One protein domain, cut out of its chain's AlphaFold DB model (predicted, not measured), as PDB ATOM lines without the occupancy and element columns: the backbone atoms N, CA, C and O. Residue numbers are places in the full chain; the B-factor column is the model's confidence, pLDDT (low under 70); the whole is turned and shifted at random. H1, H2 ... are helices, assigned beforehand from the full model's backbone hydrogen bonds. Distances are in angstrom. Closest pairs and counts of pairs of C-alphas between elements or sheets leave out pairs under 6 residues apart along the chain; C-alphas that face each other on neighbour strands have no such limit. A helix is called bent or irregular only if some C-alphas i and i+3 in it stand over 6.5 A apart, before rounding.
ATOM      1  N   SER A  10     234.063 168.300 279.972       64.81
ATOM      2  CA  SER A  10     233.517 168.921 281.183       64.81
ATOM      3  C   SER A  10     234.221 170.215 281.606       64.81
ATOM      4  O   SER A  10     233.569 171.087 282.167       64.81
ATOM      5  N   ASP A  11     235.533 170.353 281.376       71.44
ATOM      6  CA  ASP A  11     236.293 171.514 281.864       71.44
ATOM      7  C   ASP A  11     236.031 172.761 281.006       71.44
ATOM      8  O   ASP A  11     235.825 173.845 281.549       71.44
ATOM      9  N   VAL A  12     235.976 172.599 279.679       74.62
ATOM     10  CA  VAL A  12     235.622 173.676 278.735       74.62
ATOM     11  C   VAL A  12     234.169 174.092 278.947       74.62
ATOM     12  O   VAL A  12     233.882 175.265 279.191       74.62
ATOM     13  N   ARG A  13     233.266 173.106 278.976       80.62
ATOM     14  CA  ARG A  13     231.825 173.327 279.122       80.62
ATOM     15  C   ARG A  13     231.455 173.994 280.451       80.62
ATOM     16  O   ARG A  13     230.523 174.786 280.488       80.62
ATOM     17  N   ALA A  14     232.200 173.744 281.531       84.19
ATOM     18  CA  ALA A  14     232.009 174.451 282.800       84.19
ATOM     19  C   ALA A  14     232.316 175.958 282.698       84.19
ATOM     20  O   ALA A  14     231.612 176.773 283.293       84.19
ATOM     21  N   VAL A  15     233.340 176.348 281.933       82.19
ATOM     22  CA  VAL A  15     233.698 177.764 281.733       82.19
ATOM     23  C   VAL A  15     232.702 178.459 280.801       82.19
ATOM     24  O   VAL A  15     232.321 179.601 281.054       82.19
ATOM     25  N   GLU A  16     232.223 177.765 279.770       84.62
ATOM     26  CA  GLU A  16     231.142 178.251 278.902       84.62
ATOM     27  C   GLU A  16     229.854 178.501 279.699       84.62
ATOM     28  O   GLU A  16     229.303 179.600 279.637       84.62
ATOM     29  N   ILE A  17     229.427 177.531 280.519       89.12
ATOM     30  CA  ILE A  17     228.262 177.667 281.407       89.12
ATOM     31  C   ILE A  17     228.470 178.817 282.405       89.12
ATOM     32  O   ILE A  17     227.568 179.632 282.584       89.12
ATOM     33  N   LEU A  18     229.653 178.952 283.018       88.06
ATOM     34  CA  LEU A  18     229.954 180.071 283.922       88.06
ATOM     35  C   LEU A  18     229.770 181.432 283.232       88.06
ATOM     36  O   LEU A  18     229.170 182.340 283.808       88.06
ATOM     37  N   ASN A  19     230.258 181.573 281.998       86.31
ATOM     38  CA  ASN A  19     230.123 182.806 281.223       86.31
ATOM     39  C   ASN A  19     228.667 183.073 280.809       86.31
ATOM     40  O   ASN A  19     228.219 184.216 280.884       86.31
ATOM     41  N   GLN A  20     227.903 182.036 280.444       92.38
ATOM     42  CA  GLN A  20     226.465 182.146 280.164       92.38
ATOM     43  C   GLN A  20     225.682 182.613 281.400       92.38
ATOM     44  O   GLN A  20     224.877 183.538 281.300       92.38
ATOM     45  N   ILE A  21     225.958 182.041 282.576       94.25
ATOM     46  CA  ILE A  21     225.334 182.452 283.843       94.25
ATOM     47  C   ILE A  21     225.672 183.913 284.160       94.25
ATOM     48  O   ILE A  21     224.790 184.698 284.497       94.25
ATOM     49  N   LYS A  22     226.940 184.314 284.018       91.81
ATOM     50  CA  LYS A  22     227.353 185.709 284.231       91.81
ATOM     51  C   LYS A  22     226.654 186.675 283.277       91.81
ATOM     52  O   LYS A  22     226.179 187.711 283.732       91.81
ATOM     53  N   ALA A  23     226.516 186.315 282.000       92.56
ATOM     54  CA  ALA A  23     225.777 187.109 281.021       92.56
ATOM     55  C   ALA A  23     224.289 187.252 281.395       92.56
ATOM     56  O   ALA A  23     223.772 188.366 281.385       92.56
ATOM     57  N   GLN A  24     223.623 186.168 281.821       95.00
ATOM     58  CA  GLN A  24     222.238 186.204 282.326       95.00
ATOM     59  C   GLN A  24     222.068 187.121 283.549       95.00
ATOM     60  O   GLN A  24     221.018 187.731 283.726       95.00
ATOM     61  N   LEU A  25     223.099 187.230 284.391       94.19
ATOM     62  CA  LEU A  25     223.113 188.096 285.573       94.19
ATOM     63  C   LEU A  25     223.621 189.524 285.283       94.19
ATOM     64  O   LEU A  25     223.668 190.345 286.200       94.19
ATOM     65  N   GLY A  26     224.012 189.836 284.042       91.88
ATOM     66  CA  GLY A  26     224.595 191.130 283.673       91.88
ATOM     67  C   GLY A  26     225.960 191.413 284.319       91.88
ATOM     68  O   GLY A  26     226.273 192.571 284.573       91.88
ATOM     69  N   ILE A  27     226.746 190.374 284.624       90.00
ATOM     70  CA  ILE A  27     228.065 190.464 285.275       90.00
ATOM     71  C   ILE A  27     229.158 190.440 284.197       90.00
ATOM     72  O   ILE A  27     229.400 189.406 283.568       90.00
ATOM     73  N   SER A  28     229.855 191.558 283.983       80.75
ATOM     74  CA  SER A  28     230.865 191.684 282.924       80.75
ATOM     75  C   SER A  28     232.285 191.372 283.415       80.75
ATOM     76  O   SER A  28     233.137 192.255 283.491       80.75
ATOM     77  N   GLY A  29     232.568 190.098 283.694       82.00
ATOM     78  CA  GLY A  29     233.908 189.631 284.069       82.00
ATOM     79  C   GLY A  29     233.944 188.983 285.448       82.00
ATOM     80  O   GLY A  29     233.431 187.874 285.607       82.00
ATOM     81  N   LYS A  30     234.604 189.627 286.414       85.06
ATOM     82  CA  LYS A  30     234.608 189.213 287.825       85.06
ATOM     83  C   LYS A  30     233.480 189.911 288.583       85.06
ATOM     84  O   LYS A  30     232.902 190.872 288.094       85.06
ATOM     85  N   ILE A  31     233.157 189.390 289.763       87.31
ATOM     86  CA  ILE A  31     232.213 190.030 290.684       87.31
ATOM     87  C   ILE A  31     232.970 191.113 291.455       87.31
ATOM     88  O   ILE A  31     233.671 190.803 292.417       87.31
ATOM     89  N   ASP A  32     232.807 192.362 291.023       87.25
ATOM     90  CA  ASP A  32     233.555 193.513 291.542       87.25
ATOM     91  C   ASP A  32     232.641 194.520 292.282       87.25
ATOM     92  O   ASP A  32     233.121 195.457 292.928       87.25
ATOM     93  N   THR A  33     231.319 194.302 292.270       91.88
ATOM     94  CA  THR A  33     230.320 195.128 292.969       91.88
ATOM     95  C   THR A  33     229.401 194.337 293.912       91.88
ATOM     96  O   THR A  33     229.136 193.141 293.748       91.88
ATOM     97  N   LEU A  34     228.829 195.043 294.896       90.88
ATOM     98  CA  LEU A  34     227.854 194.481 295.837       90.88
ATOM     99  C   LEU A  34     226.569 194.015 295.132       90.88
ATOM    100  O   LEU A  34     225.921 193.073 295.597       90.88
ATOM    101  N   GLU A  35     226.193 194.650 294.021       94.44
ATOM    102  CA  GLU A  35     225.015 194.275 293.240       94.44
ATOM    103  C   GLU A  35     225.234 192.953 292.494       94.44
ATOM    104  O   GLU A  35     224.435 192.030 292.646       94.44
ATOM    105  N   GLU A  36     226.348 192.804 291.772       94.50
ATOM    106  CA  GLU A  36     226.720 191.550 291.099       94.50
ATOM    107  C   GLU A  36     226.849 190.399 292.102       94.50
ATOM    108  O   GLU A  36     226.335 189.302 291.874       94.50
ATOM    109  N   ARG A  37     227.448 190.665 293.271       94.38
ATOM    110  CA  ARG A  37     227.524 189.715 294.389       94.38
ATOM    111  C   ARG A  37     226.132 189.288 294.864       94.38
ATOM    112  O   ARG A  37     225.925 188.102 295.121       94.38
ATOM    113  N   ARG A  38     225.167 190.214 294.980       95.25
ATOM    114  CA  ARG A  38     223.768 189.884 295.322       95.25
ATOM    115  C   ARG A  38     223.110 189.041 294.229       95.25
ATOM    116  O   ARG A  38     222.508 188.023 294.561       95.25
ATOM    117  N   LYS A  39     223.266 189.403 292.951       96.81
ATOM    118  CA  LYS A  39     222.740 188.634 291.808       96.81
ATOM    119  C   LYS A  39     223.278 187.198 291.810       96.81
ATOM    120  O   LYS A  39     222.492 186.253 291.803       96.81
ATOM    121  N   ALA A  40     224.594 187.025 291.949       96.12
ATOM    122  CA  ALA A  40     225.233 185.713 292.062       96.12
ATOM    123  C   ALA A  40     224.768 184.925 293.303       96.12
ATOM    124  O   ALA A  40     224.497 183.730 293.202       96.12
ATOM    125  N   TYR A  41     224.619 185.580 294.463       95.88
ATOM    126  CA  TYR A  41     224.096 184.953 295.685       95.88
ATOM    127  C   TYR A  41     222.678 184.396 295.488       95.88
ATOM    128  O   TYR A  41     222.423 183.242 295.835       95.88
ATOM    129  N   TYR A  42     221.757 185.190 294.930       96.88
ATOM    130  CA  TYR A  42     220.377 184.751 294.709       96.88
ATOM    131  C   TYR A  42     220.281 183.666 293.637       96.88
ATOM    132  O   TYR A  42     219.532 182.713 293.829       96.88
ATOM    133  N   TYR A  43     221.087 183.751 292.575       97.50
ATOM    134  CA  TYR A  43     221.185 182.702 291.561       97.50
ATOM    135  C   TYR A  43     221.638 181.362 292.160       97.50
ATOM    136  O   TYR A  43     220.958 180.347 292.010       97.50
ATOM    137  N   LEU A  44     222.745 181.362 292.914       96.81
ATOM    138  CA  LEU A  44     223.270 180.166 293.583       96.81
ATOM    139  C   LEU A  44     222.259 179.587 294.583       96.81
ATOM    140  O   LEU A  44     222.029 178.379 294.597       96.81
ATOM    141  N   LYS A  45     221.597 180.443 295.373       94.75
ATOM    142  CA  LYS A  45     220.542 180.022 296.304       94.75
ATOM    143  C   LYS A  45     219.334 179.417 295.573       94.75
ATOM    144  O   LYS A  45     218.815 178.402 296.024       94.75
ATOM    145  N   GLY A  46     218.915 179.999 294.447       96.19
ATOM    146  CA  GLY A  46     217.841 179.472 293.595       96.19
ATOM    147  C   GLY A  46     218.185 178.125 292.951       96.19
ATOM    148  O   GLY A  46     217.314 177.277 292.796       96.19
ATOM    149  N   LYS A  47     219.470 177.880 292.668       95.44
ATOM    150  CA  LYS A  47     220.015 176.582 292.234       95.44
ATOM    151  C   LYS A  47     220.226 175.572 293.380       95.44
ATOM    152  O   LYS A  47     220.830 174.527 293.159       95.44
ATOM    153  N   GLY A  48     219.773 175.870 294.602       93.50
ATOM    154  CA  GLY A  48     219.925 174.984 295.766       93.50
ATOM    155  C   GLY A  48     221.369 174.824 296.258       93.50
ATOM    156  O   GLY A  48     221.673 173.874 296.978       93.50
ATOM    157  N   TRP A  49     222.280 175.722 295.872       94.19
ATOM    158  CA  TRP A  49     223.694 175.620 296.226       94.19
ATOM    159  C   TRP A  49     223.918 175.802 297.734       94.19
ATOM    160  O   TRP A  49     223.357 176.711 298.353       94.19
ATOM    161  N   ASN A  50     224.777 174.977 298.345       89.94
ATOM    162  CA  ASN A  50     225.057 175.078 299.778       89.94
ATOM    163  C   ASN A  50     225.916 176.318 300.099       89.94
ATOM    164  O   ASN A  50     227.142 176.315 299.979       89.94
ATOM    165  N   MET A  51     225.259 177.369 300.589       88.38
ATOM    166  CA  MET A  51     225.894 178.650 300.908       88.38
ATOM    167  C   MET A  51     226.680 178.667 302.231       88.38
ATOM    168  O   MET A  51     227.324 179.673 302.527       88.38
ATOM    169  N   SER A  52     226.658 177.589 303.027       85.62
ATOM    170  CA  SER A  52     227.423 177.507 304.287       85.62
ATOM    171  C   SER A  52     228.918 177.213 304.081       85.62
ATOM    172  O   SER A  52     229.719 177.399 304.999       85.62
ATOM    173  N   MET A  53     229.320 176.798 302.875       82.56
ATOM    174  CA  MET A  53     230.704 176.440 302.560       82.56
ATOM    175  C   MET A  53     231.670 177.646 302.651       82.56
ATOM    176  O   MET A  53     231.322 178.807 302.402       82.56
ATOM    177  N   LEU A  54     232.932 177.388 303.008       78.06
ATOM    178  CA  LEU A  54     233.977 178.426 303.036       78.06
ATOM    179  C   LEU A  54     234.616 178.641 301.659       78.06
ATOM    180  O   LEU A  54     234.871 179.777 301.268       78.06
ATOM    181  N   ALA A  55     234.835 177.558 300.922       81.44
ATOM    182  CA  ALA A  55     235.321 177.527 299.549       81.44
ATOM    183  C   ALA A  55     234.788 176.254 298.877       81.44
ATOM    184  O   ALA A  55     234.337 175.336 299.564       81.44
ATOM    185  N   CYS A  56     234.859 176.194 297.552       85.56
ATOM    186  CA  CYS A  56     234.501 175.022 296.768       85.56
ATOM    187  C   CYS A  56     235.687 174.578 295.892       85.56
ATOM    188  O   CYS A  56     236.408 175.421 295.360       85.56
ATOM    189  N   ASN A  57     235.902 173.269 295.729       85.81
ATOM    190  CA  ASN A  57     236.898 172.734 294.794       85.81
ATOM    191  C   ASN A  57     236.214 172.319 293.476       85.81
ATOM    192  O   ASN A  57     235.468 171.338 293.491       85.81
ATOM    193  N   PRO A  58     236.469 172.991 292.334       83.19
ATOM    194  CA  PRO A  58     235.832 172.643 291.062       83.19
ATOM    195  C   PRO A  58     236.165 171.225 290.573       83.19
ATOM    196  O   PRO A  58     235.381 170.630 289.838       83.19
ATOM    197  N   ASP A  59     237.302 170.658 290.982       80.81
ATOM    198  CA  ASP A  59     237.704 169.303 290.586       80.81
ATOM    199  C   ASP A  59     237.018 168.194 291.398       80.81
ATOM    200  O   ASP A  59     237.118 167.026 291.029       80.81
ATOM    201  N   ALA A  60     236.244 168.544 292.435       84.06
ATOM    202  CA  ALA A  60     235.343 167.611 293.118       84.06
ATOM    203  C   ALA A  60     234.116 167.213 292.267       84.06
ATOM    204  O   ALA A  60     233.358 166.333 292.667       84.06
ATOM    205  N   TYR A  61     233.928 167.835 291.095       84.31
ATOM    206  CA  TYR A  61     232.819 167.578 290.168       84.31
ATOM    207  C   TYR A  61     233.323 167.076 288.797       84.31
ATOM    208  O   TYR A  61     233.158 167.756 287.780       84.31
ATOM    209  N   PRO A  62     233.988 165.905 288.727       78.06
ATOM    210  CA  PRO A  62     234.383 165.317 287.452       78.06
ATOM    211  C   PRO A  62     233.136 164.913 286.650       78.06
ATOM    212  O   PRO A  62     232.268 164.212 287.154       78.06
ATOM    213  N   GLY A  63     233.047 165.354 285.393       82.81
ATOM    214  CA  GLY A  63     231.928 165.016 284.501       82.81
ATOM    215  C   GLY A  63     230.650 165.851 284.675       82.81
ATOM    216  O   GLY A  63     229.799 165.795 283.794       82.81
ATOM    217  N   ASP A  64     230.535 166.670 285.725       89.50
ATOM    218  CA  ASP A  64     229.385 167.559 285.968       89.50
ATOM    219  C   ASP A  64     229.782 169.032 285.716       89.50
ATOM    220  O   ASP A  64     230.258 169.721 286.626       89.50
ATOM    221  N   PRO A  65     229.652 169.532 284.467       88.12
ATOM    222  CA  PRO A  65     230.087 170.880 284.119       88.12
ATOM    223  C   PRO A  65     229.210 171.969 284.750       88.12
ATOM    224  O   PRO A  65     229.710 173.068 284.980       88.12
ATOM    225  N   GLU A  66     227.940 171.690 285.075       91.81
ATOM    226  CA  GLU A  66     227.064 172.675 285.719       91.81
ATOM    227  C   GLU A  66     227.461 172.868 287.187       91.81
ATOM    228  O   GLU A  66     227.738 173.999 287.588       91.81
ATOM    229  N   LYS A  67     227.614 171.797 287.983       92.19
ATOM    230  CA  LYS A  67     228.117 171.942 289.363       92.19
ATOM    231  C   LYS A  67     229.526 172.527 289.398       92.19
ATOM    232  O   LYS A  67     229.822 173.327 290.285       92.19
ATOM    233  N   LYS A  68     230.379 172.200 288.419       90.12
ATOM    234  CA  LYS A  68     231.710 172.806 288.289       90.12
ATOM    235  C   LYS A  68     231.635 174.317 288.018       90.12
ATOM    236  O   LYS A  68     232.363 175.073 288.663       90.12
ATOM    237  N   ALA A  69     230.716 174.772 287.165       90.31
ATOM    238  CA  ALA A  69     230.457 176.195 286.923       90.31
ATOM    239  C   ALA A  69     229.896 176.915 288.165       90.31
ATOM    240  O   ALA A  69     230.394 177.975 288.546       90.31
ATOM    241  N   LEU A  70     228.909 176.321 288.850       94.75
ATOM    242  CA  LEU A  70     228.336 176.862 290.092       94.75
ATOM    243  C   LEU A  70     229.395 176.976 291.204       94.75
ATOM    244  O   LEU A  70     229.447 177.980 291.911       94.75
ATOM    245  N   CYS A  71     230.297 175.996 291.305       91.62
ATOM    246  CA  CYS A  71     231.444 176.011 292.213       91.62
ATOM    247  C   CYS A  71     232.409 177.178 291.937       91.62
ATOM    248  O   CYS A  71     232.865 177.843 292.871       91.62
ATOM    249  N   MET A  72     232.695 177.464 290.661       89.00
ATOM    250  CA  MET A  72     233.515 178.612 290.255       89.00
ATOM    251  C   MET A  72     232.823 179.946 290.581       89.00
ATOM    252  O   MET A  72     233.432 180.802 291.224       89.00
ATOM    253  N   LEU A  73     231.536 180.095 290.236       92.81
ATOM    254  CA  LEU A  73     230.742 181.291 290.550       92.81
ATOM    255  C   LEU A  73     230.665 181.551 292.063       92.81
ATOM    256  O   LEU A  73     230.787 182.690 292.515       92.81
ATOM    257  N   PHE A  74     230.498 180.488 292.853       93.75
ATOM    258  CA  PHE A  74     230.504 180.554 294.311       93.75
ATOM    259  C   PHE A  74     231.841 181.069 294.854       93.75
ATOM    260  O   PHE A  74     231.848 181.953 295.711       93.75
ATOM    261  N   ASN A  75     232.968 180.565 294.342       91.12
ATOM    262  CA  ASN A  75     234.294 181.022 294.756       91.12
ATOM    263  C   ASN A  75     234.525 182.508 294.438       91.12
ATOM    264  O   ASN A  75     235.061 183.218 295.285       91.12
ATOM    265  N   GLU A  76     234.087 183.005 293.277       90.25
ATOM    266  CA  GLU A  76     234.192 184.436 292.945       90.25
ATOM    267  C   GLU A  76     233.341 185.315 293.874       90.25
ATOM    268  O   GLU A  76     233.844 186.276 294.458       90.25
ATOM    269  N   MET A  77     232.073 184.949 294.084       93.25
ATOM    270  CA  MET A  77     231.150 185.678 294.964       93.25
ATOM    271  C   MET A  77     231.639 185.709 296.423       93.25
ATOM    272  O   MET A  77     231.494 186.725 297.111       93.25
ATOM    273  N   ARG A  78     232.261 184.620 296.899       90.44
ATOM    274  CA  ARG A  78     232.878 184.558 298.234       90.44
ATOM    275  C   ARG A  78     234.194 185.330 298.304       90.44
ATOM    276  O   ARG A  78     234.436 185.959 299.333       90.44
ATOM    277  N   GLY A  79     234.984 185.339 297.230       87.94
ATOM    278  CA  GLY A  79     236.214 186.125 297.121       87.94
ATOM    279  C   GLY A  79     235.941 187.606 297.352       87.94
ATOM    280  O   GLY A  79     236.515 188.194 298.268       87.94
ATOM    281  N   TYR A  80     234.966 188.166 296.629       90.25
ATOM    282  CA  TYR A  80     234.521 189.550 296.812       90.25
ATOM    283  C   TYR A  80     234.095 189.851 298.260       90.25
ATOM    284  O   TYR A  80     234.564 190.814 298.865       90.25
ATOM    285  N   GLN A  81     233.256 188.993 298.861       88.19
ATOM    286  CA  GLN A  81     232.806 189.164 300.250       88.19
ATOM    287  C   GLN A  81     233.980 189.188 301.247       88.19
ATOM    288  O   GLN A  81     233.946 189.922 302.239       88.19
ATOM    289  N   ILE A  82     235.007 188.371 301.015       88.19
ATOM    290  CA  ILE A  82     236.184 188.320 301.881       88.19
ATOM    291  C   ILE A  82     237.082 189.538 301.643       88.19
ATOM    292  O   ILE A  82     237.589 190.086 302.613       88.19
ATOM    293  N   GLU A  83     237.227 190.021 300.409       88.25
ATOM    294  CA  GLU A  83     237.987 191.240 300.093       88.25
ATOM    295  C   GLU A  83     237.310 192.523 300.625       88.25
ATOM    296  O   GLU A  83     237.997 193.425 301.109       88.25
ATOM    297  N   GLU A  84     235.972 192.608 300.649       89.38
ATOM    298  CA  GLU A  84     235.249 193.622 301.441       89.38
ATOM    299  C   GLU A  84     235.587 193.514 302.938       89.38
ATOM    300  O   GLU A  84     235.941 194.506 303.580       89.38
ATOM    301  N   SER A  85     235.517 192.304 303.504       86.81
ATOM    302  CA  SER A  85     235.758 192.100 304.934       86.81
ATOM    303  C   SER A  85     237.217 192.332 305.336       86.81
ATOM    304  O   SER A  85     237.462 192.793 306.446       86.81
ATOM    305  N   ILE A  86     238.184 192.056 304.458       87.88
ATOM    306  CA  ILE A  86     239.600 192.372 304.670       87.88
ATOM    307  C   ILE A  86     239.794 193.888 304.713       87.88
ATOM    308  O   ILE A  86     240.357 194.367 305.691       87.88
ATOM    309  N   ARG A  87     239.242 194.650 303.756       87.94
ATOM    310  CA  ARG A  87     239.306 196.127 303.773       87.94
ATOM    311  C   ARG A  87     238.704 196.719 305.055       87.94
ATOM    312  O   ARG A  87     239.300 197.603 305.668       87.94
ATOM    313  N   GLY A  88     237.564 196.189 305.510       85.69
ATOM    314  CA  GLY A  88     236.964 196.568 306.796       85.69
ATOM    315  C   GLY A  88     237.858 196.233 307.999       85.69
ATOM    316  O   GLY A  88     238.091 197.085 308.857       85.69
ATOM    317  N   ASN A  89     238.418 195.020 308.029       83.75
ATOM    318  CA  ASN A  89     239.336 194.578 309.079       83.75
ATOM    319  C   ASN A  89     240.648 195.378 309.092       83.75
ATOM    320  O   ASN A  89     241.201 195.578 310.165       83.75
ATOM    321  N   GLU A  90     241.157 195.842 307.947       85.44
ATOM    322  CA  GLU A  90     242.362 196.683 307.853       85.44
ATOM    323  C   GLU A  90     242.116 198.079 308.431       85.44
ATOM    324  O   GLU A  90     242.917 198.567 309.233       85.44
ATOM    325  N   ALA A  91     240.968 198.688 308.119       85.50
ATOM    326  CA  ALA A  91     240.551 199.947 308.732       85.50
ATOM    327  C   ALA A  91     240.376 199.810 310.259       85.50
ATOM    328  O   ALA A  91     240.807 200.680 311.020       85.50
ATOM    329  N   GLN A  92     239.795 198.699 310.723       81.12
ATOM    330  CA  GLN A  92     239.646 198.403 312.152       81.12
ATOM    331  C   GLN A  92     240.980 198.070 312.830       81.12
ATOM    332  O   GLN A  92     241.217 198.544 313.935       81.12
ATOM    333  N   LEU A  93     241.888 197.342 312.176       82.31
ATOM    334  CA  LEU A  93     243.246 197.080 312.666       82.31
ATOM    335  C   LEU A  93     244.033 198.371 312.872       82.31
ATOM    336  O   LEU A  93     244.641 198.555 313.925       82.31
ATOM    337  N   LYS A  94     243.972 199.286 311.897       84.50
ATOM    338  CA  LYS A  94     244.619 200.602 311.969       84.50
ATOM    339  C   LYS A  94     244.085 201.457 313.127       84.50
ATOM    340  O   LYS A  94     244.814 202.304 313.631       84.50
ATOM    341  N   LYS A  95     242.831 201.242 313.549       80.81
ATOM    342  CA  LYS A  95     242.152 202.027 314.595       80.81
ATOM    343  C   LYS A  95     242.151 201.375 315.989       80.81
ATOM    344  O   LYS A  95     242.143 202.090 316.984       80.81
ATOM    345  N   TYR A  96     242.135 200.045 316.065       78.12
ATOM    346  CA  TYR A  96     241.865 199.273 317.289       78.12
ATOM    347  C   TYR A  96     242.859 198.123 317.548       78.12
ATOM    348  O   TYR A  96     242.688 197.359 318.497       78.12
ATOM    349  N   GLY A  97     243.911 197.993 316.733       74.56
ATOM    350  CA  GLY A  97     245.078 197.169 317.040       74.56
ATOM    351  C   GLY A  97     244.791 195.684 317.305       74.56
ATOM    352  O   GLY A  97     244.018 195.032 316.599       74.56
ATOM    353  N   SER A  98     245.474 195.134 318.314       69.62
ATOM    354  CA  SER A  98     245.608 193.691 318.589       69.62
ATOM    355  C   SER A  98     244.292 192.905 318.643       69.62
ATOM    356  O   SER A  98     244.282 191.736 318.251       69.62
ATOM    357  N   ALA A  99     243.181 193.535 319.038       70.38
ATOM    358  CA  ALA A  99     241.856 192.915 319.082       70.38
ATOM    359  C   ALA A  99     241.381 192.381 317.714       70.38
ATOM    360  O   ALA A  99     240.760 191.319 317.648       70.38
ATOM    361  N   PHE A 100     241.708 193.065 316.610       79.56
ATOM    362  CA  PHE A 100     241.220 192.714 315.265       79.56
ATOM    363  C   PHE A 100     242.157 191.800 314.459       79.56
ATOM    364  O   PHE A 100     241.746 191.240 313.438       79.56
ATOM    365  N   ARG A 101     243.395 191.573 314.930       82.88
ATOM    366  CA  ARG A 101     244.419 190.791 314.204       82.88
ATOM    367  C   ARG A 101     243.958 189.368 313.870       82.88
ATOM    368  O   ARG A 101     244.137 188.927 312.738       82.88
ATOM    369  N   ARG A 102     243.293 188.679 314.805       83.06
ATOM    370  CA  ARG A 102     242.805 187.298 314.600       83.06
ATOM    371  C   ARG A 102     241.796 187.193 313.448       83.06
ATOM    372  O   ARG A 102     241.881 186.270 312.639       83.06
ATOM    373  N   THR A 103     240.859 188.137 313.349       83.50
ATOM    374  CA  THR A 103     239.826 188.150 312.295       83.50
ATOM    375  C   THR A 103     240.428 188.486 310.931       83.50
ATOM    376  O   THR A 103     240.091 187.847 309.934       83.50
ATOM    377  N   TYR A 104     241.370 189.434 310.890       85.56
ATOM    378  CA  TYR A 104     242.131 189.759 309.685       85.56
ATOM    379  C   TYR A 104     242.905 188.549 309.144       85.56
ATOM    380  O   TYR A 104     242.709 188.158 307.993       85.56
ATOM    381  N   GLU A 105     243.724 187.907 309.983       88.00
ATOM    382  CA  GLU A 105     244.527 186.742 309.591       88.00
ATOM    383  C   GLU A 105     243.662 185.563 309.132       88.00
ATOM    384  O   GLU A 105     244.006 184.885 308.160       88.00
ATOM    385  N   ARG A 106     242.511 185.334 309.783       87.38
ATOM    386  CA  ARG A 106     241.543 184.310 309.365       87.38
ATOM    387  C   ARG A 106     241.012 184.586 307.959       87.38
ATOM    388  O   ARG A 106     241.053 183.696 307.113       87.38
ATOM    389  N   ASN A 107     240.539 185.803 307.700       85.81
ATOM    390  CA  ASN A 107     239.959 186.164 306.406       85.81
ATOM    391  C   ASN A 107     241.003 186.125 305.284       85.81
ATOM    392  O   ASN A 107     240.729 185.584 304.213       85.81
ATOM    393  N   ARG A 108     242.225 186.598 305.556       89.31
ATOM    394  CA  ARG A 108     243.359 186.518 304.628       89.31
ATOM    395  C   ARG A 108     243.678 185.073 304.226       89.31
ATOM    396  O   ARG A 108     243.756 184.787 303.034       89.31
ATOM    397  N   LYS A 109     243.750 184.144 305.188       88.94
ATOM    398  CA  LYS A 109     243.961 182.707 304.913       88.94
ATOM    399  C   LYS A 109     242.847 182.095 304.053       88.94
ATOM    400  O   LYS A 109     243.141 181.306 303.160       88.94
ATOM    401  N   ILE A 110     241.579 182.461 304.273       86.81
ATOM    402  CA  ILE A 110     240.465 181.955 303.446       86.81
ATOM    403  C   ILE A 110     240.572 182.492 302.007       86.81
ATOM    404  O   ILE A 110     240.389 181.725 301.060       86.81
ATOM    405  N   LEU A 111     240.935 183.769 301.827       86.75
ATOM    406  CA  LEU A 111     241.156 184.345 300.496       86.75
ATOM    407  C   LEU A 111     242.313 183.660 299.753       86.75
ATOM    408  O   LEU A 111     242.195 183.392 298.561       86.75
ATOM    409  N   GLU A 112     243.411 183.336 300.441       86.69
ATOM    410  CA  GLU A 112     244.539 182.596 299.857       86.69
ATOM    411  C   GLU A 112     244.131 181.190 299.382       86.69
ATOM    412  O   GLU A 112     244.527 180.771 298.293       86.69
ATOM    413  N   VAL A 113     243.294 180.476 300.147       83.62
ATOM    414  CA  VAL A 113     242.741 179.169 299.742       83.62
ATOM    415  C   VAL A 113     241.849 179.301 298.503       83.62
ATOM    416  O   VAL A 113     241.992 178.517 297.563       83.62
ATOM    417  N   GLN A 114     240.972 180.306 298.454       81.44
ATOM    418  CA  GLN A 114     240.114 180.549 297.289       81.44
ATOM    419  C   GLN A 114     240.917 180.957 296.049       81.44
ATOM    420  O   GLN A 114     240.681 180.413 294.970       81.44
ATOM    421  N   LYS A 115     241.908 181.850 296.198       80.69
ATOM    422  CA  LYS A 115     242.808 182.249 295.105       80.69
ATOM    423  C   LYS A 115     243.545 181.038 294.541       80.69
ATOM    424  O   LYS A 115     243.502 180.851 293.333       80.69
ATOM    425  N   LYS A 116     244.090 180.153 295.384       78.94
ATOM    426  CA  LYS A 116     244.714 178.893 294.938       78.94
ATOM    427  C   LYS A 116     243.737 177.959 294.216       78.94
ATOM    428  O   LYS A 116     244.101 177.397 293.190       78.94
ATOM    429  N   ALA A 117     242.503 177.798 294.704       71.56
ATOM    430  CA  ALA A 117     241.501 176.948 294.048       71.56
ATOM    431  C   ALA A 117     241.126 177.467 292.645       71.56
ATOM    432  O   ALA A 117     241.074 176.698 291.686       71.56
ATOM    433  N   VAL A 118     240.920 178.780 292.516       69.62
ATOM    434  CA  VAL A 118     240.597 179.451 291.249       69.62
ATOM    435  C   VAL A 118     241.801 179.471 290.299       69.62
ATOM    436  O   VAL A 118     241.667 179.151 289.122       69.62
ATOM    437  N   GLU A 119     242.997 179.779 290.798       69.06
ATOM    438  CA  GLU A 119     244.237 179.789 290.017       69.06
ATOM    439  C   GLU A 119     244.615 178.388 289.521       69.06
ATOM    440  O   GLU A 119     245.017 178.242 288.372       69.06
ATOM    441  N   ASN A 120     244.429 177.340 290.331       69.69
ATOM    442  CA  ASN A 120     244.624 175.956 289.892       69.69
ATOM    443  C   ASN A 120     243.629 175.564 288.796       69.69
ATOM    444  O   ASN A 120     244.024 174.897 287.839       69.69
ATOM    445  N   ALA A 121     242.369 176.004 288.893       64.00
ATOM    446  CA  ALA A 121     241.374 175.781 287.850       64.00
ATOM    447  C   ALA A 121     241.757 176.498 286.541       64.00
ATOM    448  O   ALA A 121     241.759 175.865 285.489       64.00
ATOM    449  N   TYR A 122     242.174 177.771 286.596       62.84
ATOM    450  CA  TYR A 122     242.648 178.505 285.413       62.84
ATOM    451  C   TYR A 122     243.956 177.945 284.842       62.84
ATOM    452  O   TYR A 122     244.059 177.781 283.634       62.84
ATOM    453  N   LYS A 123     244.933 177.565 285.675       64.69
ATOM    454  CA  LYS A 123     246.175 176.917 285.222       64.69
ATOM    455  C   LYS A 123     245.910 175.560 284.584       64.69
ATOM    456  O   LYS A 123     246.572 175.215 283.611       64.69
ATOM    457  N   GLN A 124     244.964 174.777 285.102       60.97
ATOM    458  CA  GLN A 124     244.525 173.550 284.437       60.97
ATOM    459  C   GLN A 124     243.785 173.842 283.136       60.97
ATOM    460  O   GLN A 124     243.991 173.109 282.172       60.97
ATOM    461  N   LEU A 125     242.972 174.901 283.092       57.84
ATOM    462  CA  LEU A 125     242.324 175.350 281.870       57.84
ATOM    463  C   LEU A 125     243.389 175.708 280.827       57.84
ATOM    464  O   LEU A 125     243.469 175.005 279.837       57.84
ATOM    465  N   GLU A 126     244.282 176.664 281.090       57.50
ATOM    466  CA  GLU A 126     245.372 177.101 280.200       57.50
ATOM    467  C   GLU A 126     246.316 175.953 279.786       57.50
ATOM    468  O   GLU A 126     246.693 175.836 278.617       57.50
ATOM    469  N   LYS A 127     246.654 175.037 280.709       56.31
ATOM    470  CA  LYS A 127     247.451 173.839 280.387       56.31
ATOM    471  C   LYS A 127     246.717 172.846 279.483       56.31
ATOM    472  O   LYS A 127     247.408 172.160 278.735       56.31
ATOM    473  N   LYS A 128     245.379 172.775 279.500       49.34
ATOM    474  CA  LYS A 128     244.557 171.904 278.627       49.34
ATOM    475  C   LYS A 128     244.176 172.635 277.326       49.34
ATOM    476  O   LYS A 128     244.661 172.240 276.274       49.34
TER     477      LYS A 128
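Overview. This is residues 10 to 128 of the 209 residues of an uncharacterized protein of Thermococcus cleftensis (strain DSM 27260 / KACC 17922 / CL1) (UniProt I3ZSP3). Two long helices, H3 and H4, fold back on each other as a long helical hairpin, with H1 lying across the open end and the shorter H2 packing on the side of H3. At the other end the tip of the hairpin, residues 94 to 99, sticks out. The printed part has 119 residues with four named helices, H1, H2, H3 and H4 in that order, and no named strand, in the class all helix. It is compact, with a radius of gyration of the C-alphas of 15.4 A, yet elongated, spanning 47 by 29 by 24 A.

Along the chain. H1, residues 10 to 24, begins with C-alpha 10 at (233.517, 168.921, 281.183) and is 20.7 A long. H2, residues 34 to 46, measures 18.2 A. H3, residues 65 to 96, runs 45.2 A to C-alpha 96 at (241.865, 199.273, 317.289). H4, residues 98 to 128, runs 45.5 A to C-alpha 128 at (244.557, 171.904, 278.627); it is irregular, with C-alphas 99 and 102 7.2 A apart.

Arrangement. H3 is the hub, touching the three other helices. With residues 65 to 73 alone it touches H1, the same way at a steep tilt of 64 degrees; the closest C-alphas, of Ala 14 and Pro 65, are 4.3 A apart. With residues 70 to 81 alone it touches H2 in a helical hairpin, opposite ways at a steep tilt of 42 degrees; the closest C-alphas, of Arg 37 and Met 77, are 5.5 A apart. H3 and H4 form another helical hairpin, opposite ways at a shallow tilt of 30 degrees, closest at the C-alphas of Leu 93 and Phe 100, 5.5 A. H1 and H4 are close but not clearly touching, with the C-alphas of Asp 11 and Leu 125 7.1 A apart. H1 and H2 are near each other; H2 and H4 are apart. Every O i to N i+4 pair is within hydrogen-bond range in H2 and H3, against 10 of 11 in H1 and 25 of 27 in H4.

Size, cuts and confidence. The C-alphas farthest apart, of Gly 63 and Lys 95, are 48.8 A apart. The printed part has no cut, and the link from H2 to H3, 18 residues, is long. The model's confidence is under 70 at residues 10, 98 and 118 to 128.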